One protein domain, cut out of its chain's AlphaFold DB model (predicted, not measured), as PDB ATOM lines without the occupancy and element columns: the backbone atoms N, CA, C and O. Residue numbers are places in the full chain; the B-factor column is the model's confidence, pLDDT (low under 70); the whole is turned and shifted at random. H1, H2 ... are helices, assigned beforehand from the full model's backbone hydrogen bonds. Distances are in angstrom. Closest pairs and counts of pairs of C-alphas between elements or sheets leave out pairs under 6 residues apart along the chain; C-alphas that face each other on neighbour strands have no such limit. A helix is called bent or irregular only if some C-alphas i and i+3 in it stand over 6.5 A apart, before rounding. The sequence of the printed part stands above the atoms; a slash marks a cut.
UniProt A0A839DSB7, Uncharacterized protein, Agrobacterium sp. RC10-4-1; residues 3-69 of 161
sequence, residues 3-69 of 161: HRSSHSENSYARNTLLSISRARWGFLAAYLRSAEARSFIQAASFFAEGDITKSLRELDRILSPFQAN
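Overview. This is residues 3 to 69 of the 161 residues of an uncharacterized protein of Agrobacterium sp. RC10-4-1 (UniProt A0A839DSB7). One long helix, H1, makes an arm, and residues 3 to 20, of which 5 to 20 belong to H1, stick out free; past the other end of H1 the helical hairpin of H2 and H3 folds back, and residue 66 of H3 meets residues 24 to 28 of H1. The 67 printed residues hold three named helices, H1, H2, H3 in chain order, and no named strand: all helix. The whole is extended, with a radius of gyration of the C-alphas of 17.3 A, spanning 57 by 24 by 14 A.

Along the chain. Find C-alpha 5 at (8.306, -25.750, -42.380); from there H1, residues 5 to 31, runs 39.3 A. H2 is residues 37 to 48, 16.6 A. H3, residues 52 to 66, runs 21.2 A to C-alpha 66 at (-22.283, -31.466, -34.176); it is irregular, with C-alphas 62 and 65 7.0 A apart.

Arrangement. H1 and H2 are close but not clearly touching, about perpendicular at 85 degrees; their closest C-alphas, Tyr 31 and Ala 37, are 5.9 A apart. H2 and H3, a hairpin, touch at a shallow tilt of 30 degrees, opposite ways; the closest C-alphas are Ala 43 and Ser 55, 5.1 A. Residue 66 of H3 alone touches residues 24 to 28 of H1, closest C-alphas Arg 24 and Phe 66, 5.3 A. Every O i to N i+4 pair is within hydrogen-bond range in H1 and H2, 9 of 11 in H3.

Size, cuts and confidence. The C-alphas of His 3 and Glu 49, the farthest apart, are 57.6 A apart. The printed part has no cut, and both links are tight. Residues 3 to 11 and 13 to 19 have pLDDT under 70.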
ATOM      1  N   HIS A   3      12.870 -27.963 -45.116       44.44
ATOM      2  CA  HIS A   3      12.358 -29.241 -44.586       44.44
ATOM      3  C   HIS A   3      11.690 -29.152 -43.198       44.44
ATOM      4  O   HIS A   3      10.950 -30.055 -42.827       44.44
ATOM      5  N   ARG A   4      11.907 -28.066 -42.436       48.22
ATOM      6  CA  ARG A   4      11.273 -27.866 -41.112       48.22
ATOM      7  C   ARG A   4       9.866 -27.261 -41.193       48.22
ATOM      8  O   ARG A   4       9.053 -27.540 -40.320       48.22
ATOM      9  N   SER A   5       9.568 -26.491 -42.239       55.19
ATOM     10  CA  SER A   5       8.306 -25.750 -42.380       55.19
ATOM     11  C   SER A   5       7.093 -26.646 -42.676       55.19
ATOM     12  O   SER A   5       6.019 -26.416 -42.125       55.19
ATOM     13  N   SER A   6       7.265 -27.723 -43.457       53.59
ATOM     14  CA  SER A   6       6.161 -28.645 -43.783       53.59
ATOM     15  C   SER A   6       5.745 -29.530 -42.603       53.59
ATOM     16  O   SER A   6       4.574 -29.880 -42.463       53.59
ATOM     17  N   HIS A   7       6.686 -29.868 -41.714       50.16
ATOM     18  CA  HIS A   7       6.401 -30.625 -40.491       50.16
ATOM     19  C   HIS A   7       5.636 -29.786 -39.457       50.16
ATOM     20  O   HIS A   7       4.749 -30.311 -38.784       50.16
ATOM     21  N   SER A   8       5.937 -28.486 -39.347       62.19
ATOM     22  CA  SER A   8       5.192 -27.589 -38.459       62.19
ATOM     23  C   SER A   8       3.768 -27.350 -38.957       62.19
ATOM     24  O   SER A   8       2.837 -27.502 -38.173       62.19
ATOM     25  N   GLU A   9       3.565 -27.065 -40.246       57.06
ATOM     26  CA  GLU A   9       2.225 -26.824 -40.813       57.06
ATOM     27  C   GLU A   9       1.300 -28.040 -40.673       57.06
ATOM     28  O   GLU A   9       0.146 -27.899 -40.264       57.06
ATOM     29  N   ASN A  10       1.819 -29.248 -40.911       65.38
ATOM     30  CA  ASN A  10       1.046 -30.484 -40.764       65.38
ATOM     31  C   ASN A  10       0.683 -30.771 -39.290       65.38
ATOM     32  O   ASN A  10      -0.393 -31.290 -38.989       65.38
ATOM     33  N   SER A  11       1.551 -30.380 -38.350       67.31
ATOM     34  CA  SER A  11       1.289 -30.468 -36.907       67.31
ATOM     35  C   SER A  11       0.222 -29.460 -36.450       67.31
ATOM     36  O   SER A  11      -0.717 -29.831 -35.744       67.31
ATOM     37  N   TYR A  12       0.287 -28.208 -36.918       70.19
ATOM     38  CA  TYR A  12      -0.725 -27.183 -36.625       70.19
ATOM     39  C   TYR A  12      -2.108 -27.552 -37.177       70.19
ATOM     40  O   TYR A  12      -3.103 -27.447 -36.455       70.19
ATOM     41  N   ALA A  13      -2.181 -28.043 -38.418       69.19
ATOM     42  CA  ALA A  13      -3.434 -28.488 -39.026       69.19
ATOM     43  C   ALA A  13      -4.059 -29.663 -38.253       69.19
ATOM     44  O   ALA A  13      -5.245 -29.626 -37.921       69.19
ATOM     45  N   ARG A  14      -3.257 -30.672 -37.881       67.56
ATOM     46  CA  ARG A  14      -3.714 -31.810 -37.064       67.56
ATOM     47  C   ARG A  14      -4.211 -31.380 -35.685       67.56
ATOM     48  O   ARG A  14      -5.298 -31.790 -35.285       67.56
ATOM     49  N   ASN A  15      -3.474 -30.521 -34.984       68.50
ATOM     50  CA  ASN A  15      -3.873 -30.033 -33.660       68.50
ATOM     51  C   ASN A  15      -5.167 -29.211 -33.717       68.50
ATOM     52  O   ASN A  15      -6.032 -29.348 -32.852       68.50
ATOM     53  N   THR A  16      -5.337 -28.415 -34.772       68.00
ATOM     54  CA  THR A  16      -6.556 -27.629 -35.001       68.00
ATOM     55  C   THR A  16      -7.758 -28.537 -35.269       68.00
ATOM     56  O   THR A  16      -8.798 -28.383 -34.630       68.00
ATOM     57  N   LEU A  17      -7.615 -29.543 -36.139       67.38
ATOM     58  CA  LEU A  17      -8.673 -30.521 -36.426       67.38
ATOM     59  C   LEU A  17      -9.065 -31.348 -35.193       67.38
ATOM     60  O   LEU A  17     -10.254 -31.584 -34.958       67.38
ATOM     61  N   LEU A  18      -8.086 -31.756 -34.381       69.44
ATOM     62  CA  LEU A  18      -8.327 -32.468 -33.123       69.44
ATOM     63  C   LEU A  18      -9.061 -31.589 -32.105       69.44
ATOM     64  O   LEU A  18     -10.005 -32.056 -31.469       69.44
ATOM     65  N   SER A  19      -8.671 -30.317 -31.982       68.31
ATOM     66  CA  SER A  19      -9.334 -29.342 -31.108       68.31
ATOM     67  C   SER A  19     -10.794 -29.116 -31.517       68.31
ATOM     68  O   SER A  19     -11.699 -29.237 -30.690       68.31
ATOM     69  N   ILE A  20     -11.043 -28.909 -32.815       72.31
ATOM     70  CA  ILE A  20     -12.393 -28.740 -33.369       72.31
ATOM     71  C   ILE A  20     -13.247 -29.989 -33.123       72.31
ATOM     72  O   ILE A  20     -14.395 -29.883 -32.691       72.31
ATOM     73  N   SER A  21     -12.692 -31.179 -33.362       76.94
ATOM     74  CA  SER A  21     -13.402 -32.441 -33.130       76.94
ATOM     75  C   SER A  21     -13.758 -32.606 -31.655       76.94
ATOM     76  O   SER A  21     -14.903 -32.910 -31.328       76.94
ATOM     77  N   ARG A  22     -12.813 -32.339 -30.748       77.81
ATOM     78  CA  ARG A  22     -13.035 -32.412 -29.298       77.81
ATOM     79  C   ARG A  22     -14.113 -31.431 -28.833       77.81
ATOM     80  O   ARG A  22     -14.961 -31.817 -28.035       77.81
ATOM     81  N   ALA A  23     -14.116 -30.207 -29.360       77.88
ATOM     82  CA  ALA A  23     -15.154 -29.225 -29.067       77.88
ATOM     83  C   ALA A  23     -16.540 -29.716 -29.519       77.88
ATOM     84  O   ALA A  23     -17.482 -29.693 -28.731       77.88
ATOM     85  N   ARG A  24     -16.658 -30.254 -30.741       82.31
ATOM     86  CA  ARG A  24     -17.917 -30.825 -31.263       82.31
ATOM     87  C   ARG A  24     -18.445 -31.976 -30.412       82.31
ATOM     88  O   ARG A  24     -19.630 -31.988 -30.089       82.31
ATOM     89  N   TRP A  25     -17.574 -32.895 -29.996       83.88
ATOM     90  CA  TRP A  25     -17.943 -33.974 -29.072       83.88
ATOM     91  C   TRP A  25     -18.383 -33.443 -27.707       83.88
ATOM     92  O   TRP A  25     -19.349 -33.950 -27.142       83.88
ATOM     93  N   GLY A  26     -17.724 -32.398 -27.200       85.06
ATOM     94  CA  GLY A  26     -18.143 -31.700 -25.986       85.06
ATOM     95  C   GLY A  26     -19.554 -31.120 -26.108       85.06
ATOM     96  O   GLY A  26     -20.382 -31.343 -25.227       85.06
ATOM     97  N   PHE A  27     -19.859 -30.449 -27.224       86.56
ATOM     98  CA  PHE A  27     -21.188 -29.891 -27.486       86.56
ATOM     99  C   PHE A  27     -22.264 -30.966 -27.652       86.56
ATOM    100  O   PHE A  27     -23.337 -30.832 -27.069       86.56
ATOM    101  N   LEU A  28     -21.972 -32.059 -28.364       87.38
ATOM    102  CA  LEU A  28     -22.891 -33.195 -28.461       87.38
ATOM    103  C   LEU A  28     -23.163 -33.798 -27.079       87.38
ATOM    104  O   LEU A  28     -24.305 -34.066 -26.729       87.38
ATOM    105  N   ALA A  29     -22.123 -33.989 -26.268       86.38
ATOM    106  CA  ALA A  29     -22.270 -34.555 -24.935       86.38
ATOM    107  C   ALA A  29     -23.030 -33.615 -23.982       86.38
ATOM    108  O   ALA A  29     -23.692 -34.089 -23.060       86.38
ATOM    109  N   ALA A  30     -22.936 -32.297 -24.172       85.75
ATOM    110  CA  ALA A  30     -23.764 -31.330 -23.456       85.75
ATOM    111  C   ALA A  30     -25.231 -31.423 -23.905       85.75
ATOM    112  O   ALA A  30     -26.110 -31.541 -23.057       85.75
ATOM    113  N   TYR A  31     -25.480 -31.471 -25.218       89.25
ATOM    114  CA  TYR A  31     -26.818 -31.643 -25.793       89.25
ATOM    115  C   TYR A  31     -27.495 -32.940 -25.327       89.25
ATOM    116  O   TYR A  31     -28.640 -32.929 -24.901       89.25
ATOM    117  N   LEU A  32     -26.781 -34.069 -25.321       86.62
ATOM    118  CA  LEU A  32     -27.334 -35.352 -24.868       86.62
ATOM    119  C   LEU A  32     -27.673 -35.382 -23.367       86.62
ATOM    120  O   LEU A  32     -28.403 -36.266 -22.927       86.62
ATOM    121  N   ARG A  33     -27.147 -34.439 -22.576       88.56
ATOM    122  CA  ARG A  33     -27.459 -34.283 -21.146       88.56
ATOM    123  C   ARG A  33     -28.514 -33.215 -20.876       88.56
ATOM    124  O   ARG A  33     -28.901 -33.037 -19.722       88.56
ATOM    125  N   SER A  34     -28.940 -32.483 -21.897       88.31
ATOM    126  CA  SER A  34     -29.897 -31.399 -21.758       88.31
ATOM    127  C   SER A  34     -31.328 -31.887 -22.003       88.31
ATOM    128  O   SER A  34     -31.562 -33.024 -22.421       88.31
ATOM    129  N   ALA A  35     -32.319 -31.035 -21.727       85.56
ATOM    130  CA  ALA A  35     -33.726 -31.376 -21.952       85.56
ATOM    131  C   ALA A  35     -34.029 -31.619 -23.444       85.56
ATOM    132  O   ALA A  35     -34.926 -32.391 -23.793       85.56
ATOM    133  N   GLU A  36     -33.240 -31.001 -24.323       83.19
ATOM    134  CA  GLU A  36     -33.321 -31.120 -25.773       83.19
ATOM    135  C   GLU A  36     -32.923 -32.518 -26.274       83.19
ATOM    136  O   GLU A  36     -33.361 -32.906 -27.355       83.19
ATOM    137  N   ALA A  37     -32.202 -33.328 -25.485       91.31
ATOM    138  CA  ALA A  37     -31.904 -34.728 -25.812       91.31
ATOM    139  C   ALA A  37     -33.172 -35.567 -26.059       91.31
ATOM    140  O   ALA A  37     -33.131 -36.578 -26.767       91.31
ATOM    141  N   ARG A  38     -34.319 -35.139 -25.511       93.06
ATOM    142  CA  ARG A  38     -35.614 -35.787 -25.733       93.06
ATOM    143  C   ARG A  38     -35.950 -35.904 -27.217       93.06
ATOM    144  O   ARG A  38     -36.445 -36.954 -27.613       93.06
ATOM    145  N   SER A  39     -35.673 -34.886 -28.037       93.69
ATOM    146  CA  SER A  39     -35.991 -34.953 -29.471       93.69
ATOM    147  C   SER A  39     -35.143 -36.002 -30.188       93.69
ATOM    148  O   SER A  39     -35.650 -36.697 -31.063       93.69
ATOM    149  N   PHE A  40     -33.881 -36.176 -29.780       95.38
ATOM    150  CA  PHE A  40     -33.017 -37.235 -30.305       95.38
ATOM    151  C   PHE A  40     -33.548 -38.628 -29.948       95.38
ATOM    152  O   PHE A  40     -33.715 -39.462 -30.837       95.38
ATOM    153  N   ILE A  41     -33.871 -38.867 -28.673       95.88
ATOM    154  CA  ILE A  41     -34.422 -40.156 -28.225       95.88
ATOM    155  C   ILE A  41     -35.775 -40.437 -28.883       95.88
ATOM    156  O   ILE A  41     -36.033 -41.564 -29.297       95.88
ATOM    157  N   GLN A  42     -36.625 -39.422 -29.033       96.75
ATOM    158  CA  GLN A  42     -37.923 -39.564 -29.685       96.75
ATOM    159  C   GLN A  42     -37.771 -39.895 -31.174       96.75
ATOM    160  O   GLN A  42     -38.412 -40.829 -31.652       96.75
ATOM    161  N   ALA A  43     -36.880 -39.212 -31.895       97.88
ATOM    162  CA  ALA A  43     -36.583 -39.549 -33.285       97.88
ATOM    163  C   ALA A  43     -36.015 -40.974 -33.417       97.88
ATOM    164  O   ALA A  43     -36.434 -41.723 -34.294       97.88
ATOM    165  N   ALA A  44     -35.127 -41.393 -32.509       97.50
ATOM    166  CA  ALA A  44     -34.633 -42.768 -32.466       97.50
ATOM    167  C   ALA A  44     -35.741 -43.792 -32.157       97.50
ATOM    168  O   ALA A  44     -35.746 -44.868 -32.748       97.50
ATOM    169  N   SER A  45     -36.701 -43.459 -31.289       97.75
ATOM    170  CA  SER A  45     -37.854 -44.324 -31.014       97.75
ATOM    171  C   SER A  45     -38.763 -44.469 -32.233       97.75
ATOM    172  O   SER A  45     -39.131 -45.578 -32.585       97.75
ATOM    173  N   PHE A  46     -39.055 -43.384 -32.957       98.00
ATOM    174  CA  PHE A  46     -39.861 -43.460 -34.179       98.00
ATOM    175  C   PHE A  46     -39.152 -44.227 -35.291       98.00
ATOM    176  O   PHE A  46     -39.807 -44.919 -36.070       98.00
ATOM    177  N   PHE A  47     -37.821 -44.165 -35.327       98.12
ATOM    178  CA  PHE A  47     -37.032 -45.027 -36.191       98.12
ATOM    179  C   PHE A  47     -37.230 -46.497 -35.785       98.12
ATOM    180  O   PHE A  47     -37.597 -47.302 -36.636       98.12
ATOM    181  N   ALA A  48     -37.078 -46.831 -34.499       97.62
ATOM    182  CA  ALA A  48     -37.295 -48.186 -33.977       97.62
ATOM    183  C   ALA A  48     -38.727 -48.721 -34.211       97.62
ATOM    184  O   ALA A  48     -38.957 -49.924 -34.295       97.62
ATOM    185  N   GLU A  49     -39.716 -47.833 -34.318       97.25
ATOM    186  CA  GLU A  49     -41.107 -48.184 -34.632       97.25
ATOM    187  C   GLU A  49     -41.412 -48.232 -36.143       97.25
ATOM    188  O   GLU A  49     -42.536 -48.538 -36.534       97.25
ATOM    189  N   GLY A  50     -40.426 -47.970 -37.008       91.75
ATOM    190  CA  GLY A  50     -40.531 -48.166 -38.457       91.75
ATOM    191  C   GLY A  50     -40.743 -46.906 -39.304       91.75
ATOM    192  O   GLY A  50     -40.757 -47.010 -40.531       91.75
ATOM    193  N   ASP A  51     -40.834 -45.698 -38.728       94.62
ATOM    194  CA  ASP A  51     -40.865 -44.449 -39.518       94.62
ATOM    195  C   ASP A  51     -39.441 -44.006 -39.912       94.62
ATOM    196  O   ASP A  51     -38.933 -42.964 -39.488       94.62
ATOM    197  N   ILE A  52     -38.765 -44.834 -40.714       96.38
ATOM    198  CA  ILE A  52     -37.342 -44.694 -41.067       96.38
ATOM    199  C   ILE A  52     -37.067 -43.338 -41.731       96.38
ATOM    200  O   ILE A  52     -36.195 -42.586 -41.300       96.38
ATOM    201  N   THR A  53     -37.822 -42.986 -42.774       97.69
ATOM    202  CA  THR A  53     -37.546 -41.798 -43.596       97.69
ATOM    203  C   THR A  53     -37.751 -40.487 -42.842       97.69
ATOM    204  O   THR A  53     -36.961 -39.553 -43.011       97.69
ATOM    205  N   LYS A  54     -38.810 -40.355 -42.027       97.31
ATOM    206  CA  LYS A  54     -38.980 -39.134 -41.224       97.31
ATOM    207  C   LYS A  54     -37.942 -39.072 -40.113       97.31
ATOM    208  O   LYS A  54     -37.347 -38.015 -39.917       97.31
ATOM    209  N   SER A  55     -37.673 -40.197 -39.458       98.12
ATOM    210  CA  SER A  55     -36.724 -40.246 -38.348       98.12
ATOM    211  C   SER A  55     -35.295 -39.946 -38.791       98.12
ATOM    212  O   SER A  55     -34.617 -39.170 -38.129       98.12
ATOM    213  N   LEU A  56     -34.847 -40.461 -39.942       98.25
ATOM    214  CA  LEU A  56     -33.522 -40.138 -40.484       98.25
ATOM    215  C   LEU A  56     -33.370 -38.647 -40.797       98.25
ATOM    216  O   LEU A  56     -32.331 -38.080 -40.478       98.25
ATOM    217  N   ARG A  57     -34.396 -37.997 -41.362       98.12
ATOM    218  CA  ARG A  57     -34.369 -36.543 -41.605       98.12
ATOM    219  C   ARG A  57     -34.272 -35.747 -40.308       98.12
ATOM    220  O   ARG A  57     -33.530 -34.773 -40.240       98.12
ATOM    221  N   GLU A  58     -35.004 -36.160 -39.280       97.94
ATOM    222  CA  GLU A  58     -34.977 -35.479 -37.987       97.94
ATOM    223  C   GLU A  58     -33.651 -35.700 -37.248       97.94
ATOM    224  O   GLU A  58     -33.067 -34.755 -36.719       97.94
ATOM    225  N   LEU A  59     -33.118 -36.922 -37.274       97.50
ATOM    226  CA  LEU A  59     -31.799 -37.239 -36.725       97.50
ATOM    227  C   LEU A  59     -30.691 -36.479 -37.461       97.50
ATOM    228  O   LEU A  59     -29.786 -35.956 -36.811       97.50
ATOM    229  N   ASP A  60     -30.776 -36.362 -38.787       97.81
ATOM    230  CA  ASP A  60     -29.852 -35.551 -39.579       97.81
ATOM    231  C   ASP A  60     -29.881 -34.084 -39.134       97.81
ATOM    232  O   ASP A  60     -28.837 -33.507 -38.822       97.81
ATOM    233  N   ARG A  61     -31.079 -33.506 -38.990       97.25
ATOM    234  CA  ARG A  61     -31.279 -32.131 -38.513       97.25
ATOM    235  C   ARG A  61     -30.704 -31.908 -37.111       97.25
ATOM    236  O   ARG A  61     -30.053 -30.891 -36.878       97.25
ATOM    237  N   ILE A  62     -30.942 -32.837 -36.184       96.06
ATOM    238  CA  ILE A  62     -30.480 -32.754 -34.789       96.06
ATOM    239  C   ILE A  62     -28.954 -32.867 -34.697       96.06
ATOM    240  O   ILE A  62     -28.324 -32.145 -33.927       96.06
ATOM    241  N   LEU A  63     -28.352 -33.782 -35.462       95.44
ATOM    242  CA  LEU A  63     -26.947 -34.161 -35.297       95.44
ATOM    243  C   LEU A  63     -25.984 -33.388 -36.208       95.44
ATOM    244  O   LEU A  63     -24.789 -33.310 -35.902       95.44
ATOM    245  N   SER A  64     -26.478 -32.799 -37.300       94.81
ATOM    246  CA  SER A  64     -25.682 -32.007 -38.249       94.81
ATOM    247  C   SER A  64     -24.879 -30.869 -37.605       94.81
ATOM    248  O   SER A  64     -23.689 -30.760 -37.918       94.81
ATOM    249  N   PRO A  65     -25.421 -30.067 -36.659       92.94
ATOM    250  CA  PRO A  65     -24.653 -29.017 -35.976       92.94
ATOM    251  C   PRO A  65     -23.392 -29.533 -35.266       92.94
ATOM    252  O   PRO A  65     -22.406 -28.810 -35.132       92.94
ATOM    253  N   PHE A  66     -23.400 -30.803 -34.851       91.56
ATOM    254  CA  PHE A  66     -22.283 -31.466 -34.176       91.56
ATOM    255  C   PHE A  66     -21.422 -32.315 -35.125       91.56
ATOM    256  O   PHE A  66     -20.412 -32.873 -34.700       91.56
ATOM    257  N   GLN A  67     -21.804 -32.422 -36.404       90.81
ATOM    258  CA  GLN A  67     -21.237 -33.354 -37.392       90.81
ATOM    259  C   GLN A  67     -21.294 -34.821 -36.941       90.81
ATOM    260  O   GLN A  67     -20.427 -35.634 -37.272       90.81
ATOM    261  N   ALA A  68     -22.337 -35.142 -36.177       93.19
ATOM    262  CA  ALA A  68     -22.576 -36.446 -35.573       93.19
ATOM    263  C   ALA A  68     -23.662 -37.251 -36.312       93.19
ATOM    264  O   ALA A  68     -24.079 -38.308 -35.848       93.19
ATOM    265  N   ASN A  69     -24.128 -36.772 -37.466       95.31
ATOM    266  CA  ASN A  69     -25.095 -37.432 -38.344       95.31
ATOM    267  C   ASN A  69     -24.447 -38.610 -39.097       95.31
ATOM    268  O   ASN A  69     -24.321 -38.618 -40.318       95.31
TER     269      ASN A  69